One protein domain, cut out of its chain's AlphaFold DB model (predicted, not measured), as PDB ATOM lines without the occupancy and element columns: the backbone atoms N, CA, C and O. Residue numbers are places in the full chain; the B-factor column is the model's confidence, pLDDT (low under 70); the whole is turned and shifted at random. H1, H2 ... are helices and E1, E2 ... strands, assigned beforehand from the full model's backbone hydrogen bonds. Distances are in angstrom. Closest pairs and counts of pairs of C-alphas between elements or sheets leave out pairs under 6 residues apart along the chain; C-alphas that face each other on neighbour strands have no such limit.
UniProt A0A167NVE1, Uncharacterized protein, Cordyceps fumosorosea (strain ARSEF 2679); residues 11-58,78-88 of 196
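Overview. This is residues 11 to 58 and 78 to 88 of the 196 residues of an uncharacterized protein of Cordyceps fumosorosea (strain ARSEF 2679) (UniProt A0A167NVE1). One long helix, H1, runs lengthwise along one face of a two-stranded hairpin, E1 and E2, and a short helix, H2, is set crosswise beside H1. H1 and the hairpin make the long axis, and the other face of the hairpin is bare of named helices. The printed part has 59 residues with two named helices and two named strands, in the order H1, E1, E2, H2, and the sheet, of order E1 - E2, is antiparallel. The class is mixed, helices and strands. The whole is elongated, with C-alpha spans of 36 by 21 by 19 A, and only just compact, close to loose, with a radius of gyration of the C-alphas of 12.3 A.

Along the chain. The printed part begins at Leu 11, four residues before H1. H1 holds residues 15 to 34, 28.4 A from first to last C-alpha, and its C-alpha 15 is at (-49.321, 139.824, 85.390). E1 holds residues 41 to 46 and is 17.1 A long, from C-alpha 41 at (-26.468, 143.857, 83.337). E2 holds residues 49 to 54 and is also 17.1 A long. H2 holds residues 82 to 88, is 10.4 A long and ends at C-alpha 88 at (-34.010, 153.330, 100.190).

Arrangement. E1 and E2 form a hairpin of antiparallel neighbour strands, with 177 degrees between their directions. C-alphas 43 and 52 face each other at 4.8 A. N 44 and O 51, at 2.9 A, and N 51 and O 44, at 2.8 A, are within hydrogen-bond range. The closest C-alphas of H1 and E1 are those of Ser 23 and Met 44, 7.6 A apart. Those of H1 and E2 are Leu 27 and Phe 53, 7.4 A apart. The centre of H1 is 10.3 A from that of each strand. H1 and H2 are close but not clearly touching, with the closest C-alphas, those of Lys 28 and Phe 85, 7.8 A apart, and their lines are about perpendicular at 89 degrees. E1 and H2 are apart. In H1 and H2 every O i to N i+4 pair is within hydrogen-bond range.

Size, cuts and confidence. The two C-alphas farthest apart are those of Lys 13 and Asp 58, at 38.2 A. Residues 59 to 77 are not printed, and C-alphas 58 and 78 are 20.0 A apart across this cut, which lies in the link from E2 to H2. Of the links that are printed whole, E1 to E2 is tight and H1 to E1 is short. The mean pLDDT of the printed part is 80.5, and residues 78 to 88 are under 70, with a mean of 53 in H2.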
ATOM      1  N   LEU A  11     -50.013 130.618  86.473       81.19
ATOM      2  CA  LEU A  11     -49.756 131.976  86.011       81.19
ATOM      3  C   LEU A  11     -50.251 132.980  87.068       81.19
ATOM      4  O   LEU A  11     -51.301 132.760  87.683       81.19
ATOM      5  N   PRO A  12     -49.506 134.073  87.306       82.06
ATOM      6  CA  PRO A  12     -49.896 135.065  88.294       82.06
ATOM      7  C   PRO A  12     -51.232 135.704  87.912       82.06
ATOM      8  O   PRO A  12     -51.436 136.072  86.757       82.06
ATOM      9  N   LYS A  13     -52.102 135.885  88.913       84.88
ATOM     10  CA  LYS A  13     -53.417 136.525  88.765       84.88
ATOM     11  C   LYS A  13     -53.314 137.920  88.134       84.88
ATOM     12  O   LYS A  13     -54.087 138.233  87.240       84.88
ATOM     13  N   ASP A  14     -52.314 138.699  88.557       89.00
ATOM     14  CA  ASP A  14     -52.064 140.062  88.075       89.00
ATOM     15  C   ASP A  14     -50.687 140.158  87.404       89.00
ATOM     16  O   ASP A  14     -49.687 140.485  88.056       89.00
ATOM     17  N   PRO A  15     -50.594 139.894  86.092       86.12
ATOM     18  CA  PRO A  15     -49.321 139.824  85.390       86.12
ATOM     19  C   PRO A  15     -48.495 141.115  85.498       86.12
ATOM     20  O   PRO A  15     -47.317 141.058  85.855       86.12
ATOM     21  N   LYS A  16     -49.104 142.280  85.255       87.75
ATOM     22  CA  LYS A  16     -48.411 143.581  85.298       87.75
ATOM     23  C   LYS A  16     -47.842 143.884  86.687       87.75
ATOM     24  O   LYS A  16     -46.661 144.190  86.837       87.75
ATOM     25  N   ARG A  17     -48.655 143.696  87.731       88.50
ATOM     26  CA  ARG A  17     -48.231 143.895  89.124       88.50
ATOM     27  C   ARG A  17     -47.106 142.934  89.510       88.50
ATOM     28  O   ARG A  17     -46.120 143.355  90.109       88.50
ATOM     29  N   SER A  18     -47.226 141.658  89.143       88.88
ATOM     30  CA  SER A  18     -46.188 140.659  89.411       88.88
ATOM     31  C   SER A  18     -44.896 140.921  88.645       88.88
ATOM     32  O   SER A  18     -43.833 140.582  89.156       88.88
ATOM     33  N   PHE A  19     -44.959 141.496  87.442       89.00
ATOM     34  CA  PHE A  19     -43.766 141.917  86.710       89.00
ATOM     35  C   PHE A  19     -43.051 143.038  87.462       89.00
ATOM     36  O   PHE A  19     -41.904 142.851  87.840       89.00
ATOM     37  N   ARG A  20     -43.766 144.114  87.819       89.00
ATOM     38  CA  ARG A  20     -43.203 145.253  88.562       89.00
ATOM     39  C   ARG A  20     -42.586 144.866  89.909       89.00
ATOM     40  O   ARG A  20     -41.537 145.375  90.286       89.00
ATOM     41  N   ILE A  21     -43.239 143.979  90.662       90.31
ATOM     42  CA  ILE A  21     -42.710 143.520  91.956       90.31
ATOM     43  C   ILE A  21     -41.452 142.670  91.750       90.31
ATOM     44  O   ILE A  21     -40.469 142.844  92.470       90.31
ATOM     45  N   ARG A  22     -41.472 141.749  90.779       89.75
ATOM     46  CA  ARG A  22     -40.332 140.858  90.529       89.75
ATOM     47  C   ARG A  22     -39.145 141.599  89.934       89.75
ATOM     48  O   ARG A  22     -38.038 141.358  90.399       89.75
ATOM     49  N   SER A  23     -39.371 142.526  89.003       90.56
ATOM     50  CA  SER A  23     -38.315 143.381  88.469       90.56
ATOM     51  C   SER A  23     -37.662 144.175  89.597       90.56
ATOM     52  O   SER A  23     -36.465 144.033  89.809       90.56
ATOM     53  N   ARG A  24     -38.444 144.872  90.434       90.06
ATOM     54  CA  ARG A  24     -37.917 145.610  91.598       90.06
ATOM     55  C   ARG A  24     -37.088 144.736  92.545       90.06
ATOM     56  O   ARG A  24     -36.004 145.136  92.962       90.06
ATOM     57  N   ASN A  25     -37.595 143.557  92.906       92.50
ATOM     58  CA  ASN A  25     -36.880 142.650  93.805       92.50
ATOM     59  C   ASN A  25     -35.585 142.127  93.180       92.50
ATOM     60  O   ASN A  25     -34.587 141.985  93.882       92.50
ATOM     61  N   MET A  26     -35.598 141.855  91.875       90.75
ATOM     62  CA  MET A  26     -34.410 141.414  91.166       90.75
ATOM     63  C   MET A  26     -33.362 142.522  91.113       90.75
ATOM     64  O   MET A  26     -32.230 142.245  91.482       90.75
ATOM     65  N   LEU A  27     -33.740 143.768  90.797       89.94
ATOM     66  CA  LEU A  27     -32.819 144.913  90.851       89.94
ATOM     67  C   LEU A  27     -32.171 145.050  92.235       89.94
ATOM     68  O   LEU A  27     -30.957 145.197  92.336       89.94
ATOM     69  N   LYS A  28     -32.959 144.922  93.313       90.62
ATOM     70  CA  LYS A  28     -32.419 144.945  94.681       90.62
ATOM     71  C   LYS A  28     -31.365 143.853  94.896       90.62
ATOM     72  O   LYS A  28     -30.325 144.120  95.484       90.62
ATOM     73  N   LYS A  29     -31.612 142.634  94.412       89.38
ATOM     74  CA  LYS A  29     -30.636 141.539  94.498       89.38
ATOM     75  C   LYS A  29     -29.408 141.772  93.634       89.38
ATOM     76  O   LYS A  29     -28.312 141.432  94.050       89.38
ATOM     77  N   SER A  30     -29.569 142.377  92.467       87.88
ATOM     78  CA  SER A  30     -28.441 142.746  91.618       87.88
ATOM     79  C   SER A  30     -27.534 143.758  92.300       87.88
ATOM     80  O   SER A  30     -26.325 143.620  92.184       87.88
ATOM     81  N   MET A  31     -28.097 144.700  93.063       86.06
ATOM     82  CA  MET A  31     -27.317 145.609  93.908       86.06
ATOM     83  C   MET A  31     -26.569 144.862  95.017       86.06
ATOM     84  O   MET A  31     -25.372 145.063  95.163       86.06
ATOM     85  N   GLU A  32     -27.206 143.932  95.733       89.06
ATOM     86  CA  GLU A  32     -26.499 143.109  96.737       89.06
ATOM     87  C   GLU A  32     -25.332 142.310  96.117       89.06
ATOM     88  O   GLU A  32     -24.311 142.076  96.757       89.06
ATOM     89  N   LEU A  33     -25.450 141.902  94.850       86.75
ATOM     90  CA  LEU A  33     -24.365 141.226  94.135       86.75
ATOM     91  C   LEU A  33     -23.247 142.186  93.692       86.75
ATOM     92  O   LEU A  33     -22.121 141.745  93.471       86.75
ATOM     93  N   THR A  34     -23.505 143.491  93.591       85.00
ATOM     94  CA  THR A  34     -22.420 144.463  93.366       85.00
ATOM     95  C   THR A  34     -21.486 144.568  94.559       85.00
ATOM     96  O   THR A  34     -20.292 144.768  94.356       85.00
ATOM     97  N   ASP A  35     -21.993 144.345  95.775       82.94
ATOM     98  CA  ASP A  35     -21.186 144.401  96.999       82.94
ATOM     99  C   ASP A  35     -20.101 143.308  97.024       82.94
ATOM    100  O   ASP A  35     -19.056 143.481  97.646       82.94
ATOM    101  N   ILE A  36     -20.301 142.203  96.292       88.94
ATOM    102  CA  ILE A  36     -19.297 141.143  96.085       88.94
ATOM    103  C   ILE A  36     -18.474 141.339  94.797       88.94
ATOM    104  O   ILE A  36     -17.897 140.388  94.272       88.94
ATOM    105  N   ASN A  37     -18.417 142.570  94.280       84.88
ATOM    106  CA  ASN A  37     -17.687 142.980  93.077       84.88
ATOM    107  C   ASN A  37     -18.168 142.313  91.769       84.88
ATOM    108  O   ASN A  37     -17.411 142.195  90.802       84.88
ATOM    109  N   ALA A  38     -19.434 141.876  91.709       86.38
ATOM    110  CA  ALA A  38     -20.012 141.346  90.479       86.38
ATOM    111  C   ALA A  38     -20.492 142.471  89.544       86.38
ATOM    112  O   ALA A  38     -21.220 143.391  89.933       86.38
ATOM    113  N   ARG A  39     -20.133 142.359  88.263       88.44
ATOM    114  CA  ARG A  39     -20.640 143.212  87.178       88.44
ATOM    115  C   ARG A  39     -21.862 142.550  86.552       88.44
ATOM    116  O   ARG A  39     -21.770 141.432  86.057       88.44
ATOM    117  N   ILE A  40     -23.010 143.219  86.602       88.00
ATOM    118  CA  ILE A  40     -24.301 142.650  86.212       88.00
ATOM    119  C   ILE A  40     -25.035 143.645  85.322       88.00
ATOM    120  O   ILE A  40     -25.199 144.812  85.676       88.00
ATOM    121  N   ALA A  41     -25.523 143.157  84.189       90.00
ATOM    122  CA  ALA A  41     -26.468 143.857  83.337       90.00
ATOM    123  C   ALA A  41     -27.717 142.991  83.185       90.00
ATOM    124  O   ALA A  41     -27.618 141.779  82.989       90.00
ATOM    125  N   ILE A  42     -28.891 143.602  83.305       89.69
ATOM    126  CA  ILE A  42     -30.174 142.917  83.210       89.69
ATOM    127  C   ILE A  42     -31.091 143.678  82.269       89.69
ATOM    128  O   ILE A  42     -31.356 144.864  82.454       89.69
ATOM    129  N   TYR A  43     -31.615 142.933  81.304       90.19
ATOM    130  CA  TYR A  43     -32.713 143.324  80.445       90.19
ATOM    131  C   TYR A  43     -33.933 142.467  80.787       90.19
ATOM    132  O   TYR A  43     -33.849 141.239  80.844       90.19
ATOM    133  N   MET A  44     -35.070 143.108  81.041       88.12
ATOM    134  CA  MET A  44     -36.361 142.444  81.172       88.12
ATOM    135  C   MET A  44     -37.382 143.136  80.288       88.12
ATOM    136  O   MET A  44     -37.534 144.355  80.347       88.12
ATOM    137  N   GLU A  45     -38.166 142.338  79.580       89.31
ATOM    138  CA  GLU A  45     -39.242 142.828  78.734       89.31
ATOM    139  C   GLU A  45     -40.521 142.039  78.983       89.31
ATOM    140  O   GLU A  45     -40.514 140.815  79.165       89.31
ATOM    141  N   ARG A  46     -41.644 142.756  79.013       83.25
ATOM    142  CA  ARG A  46     -42.971 142.165  79.063       83.25
ATOM    143  C   ARG A  46     -43.973 143.022  78.299       83.25
ATOM    144  O   ARG A  46     -44.558 143.949  78.856       83.25
ATOM    145  N   GLY A  47     -44.269 142.632  77.062       85.81
ATOM    146  CA  GLY A  47     -45.114 143.451  76.191       85.81
ATOM    147  C   GLY A  47     -44.445 144.809  76.009       85.81
ATOM    148  O   GLY A  47     -43.292 144.855  75.610       85.81
ATOM    149  N   ASN A  48     -45.124 145.887  76.396       84.12
ATOM    150  CA  ASN A  48     -44.575 147.241  76.290       84.12
ATOM    151  C   ASN A  48     -43.709 147.642  77.502       84.12
ATOM    152  O   ASN A  48     -43.050 148.675  77.468       84.12
ATOM    153  N   ASP A  49     -43.711 146.861  78.589       81.69
ATOM    154  CA  ASP A  49     -42.927 147.185  79.781       81.69
ATOM    155  C   ASP A  49     -41.474 146.718  79.587       81.69
ATOM    156  O   ASP A  49     -41.207 145.513  79.544       81.69
ATOM    157  N   LYS A  50     -40.528 147.663  79.522       86.50
ATOM    158  CA  LYS A  50     -39.084 147.395  79.434       86.50
ATOM    159  C   LYS A  50     -38.370 147.867  80.699       86.50
ATOM    160  O   LYS A  50     -38.634 148.957  81.204       86.50
ATOM    161  N   VAL A  51     -37.469 147.041  81.222       85.38
ATOM    162  CA  VAL A  51     -36.612 147.373  82.365       85.38
ATOM    163  C   VAL A  51     -35.177 147.028  82.009       85.38
ATOM    164  O   VAL A  51     -34.852 145.870  81.746       85.38
ATOM    165  N   VAL A  52     -34.330 148.050  82.038       87.44
ATOM    166  CA  VAL A  52     -32.911 147.970  81.710       87.44
ATOM    167  C   VAL A  52     -32.123 148.419  82.931       87.44
ATOM    168  O   VAL A  52     -32.397 149.475  83.492       87.44
ATOM    169  N   PHE A  53     -31.178 147.600  83.374       85.81
ATOM    170  CA  PHE A  53     -30.384 147.863  84.569       85.81
ATOM    171  C   PHE A  53     -28.937 147.417  84.348       85.81
ATOM    172  O   PHE A  53     -28.697 146.307  83.872       85.81
ATOM    173  N   ARG A  54     -27.965 148.256  84.712       87.62
ATOM    174  CA  ARG A  54     -26.524 147.980  84.583       87.62
ATOM    175  C   ARG A  54     -25.746 148.440  85.809       87.62
ATOM    176  O   ARG A  54     -25.676 149.619  86.115       87.62
ATOM    177  N   THR A  55     -25.118 147.529  86.535       84.06
ATOM    178  CA  THR A  55     -24.451 147.910  87.788       84.06
ATOM    179  C   THR A  55     -23.245 148.821  87.583       84.06
ATOM    180  O   THR A  55     -22.889 149.565  88.488       84.06
ATOM    181  N   HIS A  56     -22.632 148.765  86.400       83.94
ATOM    182  CA  HIS A  56     -21.482 149.578  86.031       83.94
ATOM    183  C   HIS A  56     -21.745 150.252  84.679       83.94
ATOM    184  O   HIS A  56     -22.292 149.598  83.787       83.94
ATOM    185  N   PRO A  57     -21.351 151.524  84.500       76.94
ATOM    186  CA  PRO A  57     -21.565 152.243  83.246       76.94
ATOM    187  C   PRO A  57     -20.750 151.651  82.088       76.94
ATOM    188  O   PRO A  57     -21.258 151.576  80.972       76.94
ATOM    189  N   ASP A  58     -19.546 151.157  82.382       80.50
ATOM    190  CA  ASP A  58     -18.622 150.561  81.404       80.50
ATOM    191  C   ASP A  58     -19.025 149.139  80.994       80.50
ATOM    192  O   ASP A  58     -18.429 148.540  80.098       80.50
ATOM    193  N   ILE A  78     -38.353 153.212  81.920       52.53
ATOM    194  CA  ILE A  78     -38.311 153.637  83.316       52.53
ATOM    195  C   ILE A  78     -36.862 153.408  83.750       52.53
ATOM    196  O   ILE A  78     -36.508 152.328  84.225       52.53
ATOM    197  N   GLU A  79     -36.017 154.403  83.496       49.19
ATOM    198  CA  GLU A  79     -34.689 154.530  84.051       49.19
ATOM    199  C   GLU A  79     -34.943 154.770  85.531       49.19
ATOM    200  O   GLU A  79     -35.283 155.859  85.987       49.19
ATOM    201  N   LEU A  80     -34.990 153.661  86.260       53.78
ATOM    202  CA  LEU A  80     -35.110 153.682  87.698       53.78
ATOM    203  C   LEU A  80     -33.821 154.312  88.209       53.78
ATOM    204  O   LEU A  80     -32.769 153.674  88.174       53.78
ATOM    205  N   ASP A  81     -33.938 155.575  88.608       49.88
ATOM    206  CA  ASP A  81     -32.849 156.396  89.113       49.88
ATOM    207  C   ASP A  81     -32.076 155.617  90.187       49.88
ATOM    208  O   ASP A  81     -32.635 155.163  91.196       49.88
ATOM    209  N   TYR A  82     -30.788 155.398  89.919       52.44
ATOM    210  CA  TYR A  82     -29.885 154.627  90.773       52.44
ATOM    211  C   TYR A  82     -29.839 155.188  92.195       52.44
ATOM    212  O   TYR A  82     -29.694 154.428  93.163       52.44
ATOM    213  N   ASP A  83     -30.012 156.502  92.320       53.19
ATOM    214  CA  ASP A  83     -29.962 157.197  93.594       53.19
ATOM    215  C   ASP A  83     -31.166 156.844  94.482       53.19
ATOM    216  O   ASP A  83     -30.987 156.572  95.674       53.19
ATOM    217  N   GLU A  84     -32.373 156.674  93.928       56.94
ATOM    218  CA  GLU A  84     -33.569 156.312  94.711       56.94
ATOM    219  C   GLU A  84     -33.402 154.957  95.436       56.94
ATOM    220  O   GLU A  84     -33.864 154.766  96.572       56.94
ATOM    221  N   PHE A  85     -32.683 154.010  94.826       53.12
ATOM    222  CA  PHE A  85     -32.427 152.691  95.415       53.12
ATOM    223  C   PHE A  85     -31.327 152.704  96.478       53.12
ATOM    224  O   PHE A  85     -31.450 151.983  97.478       53.12
ATOM    225  N   ARG A  86     -30.289 153.536  96.318       53.16
ATOM    226  CA  ARG A  86     -29.245 153.700  97.343       53.16
ATOM    227  C   ARG A  86     -29.816 154.292  98.627       53.16
ATOM    228  O   ARG A  86     -29.588 153.729  99.697       53.16
ATOM    229  N   TYR A  87     -30.643 155.333  98.529       46.56
ATOM    230  CA  TYR A  87     -31.236 155.977  99.709       46.56
ATOM    231  C   TYR A  87     -32.357 155.161 100.369       46.56
ATOM    232  O   TYR A  87     -32.617 155.312 101.561       46.56
ATOM    233  N   SER A  88     -32.992 154.241  99.636       53.03
ATOM    234  CA  SER A  88     -34.010 153.330 100.190       53.03
ATOM    235  C   SER A  88     -33.425 152.146 100.976       53.03
ATOM    236  O   SER A  88     -34.166 151.428 101.654       53.03
TER     237      SER A  88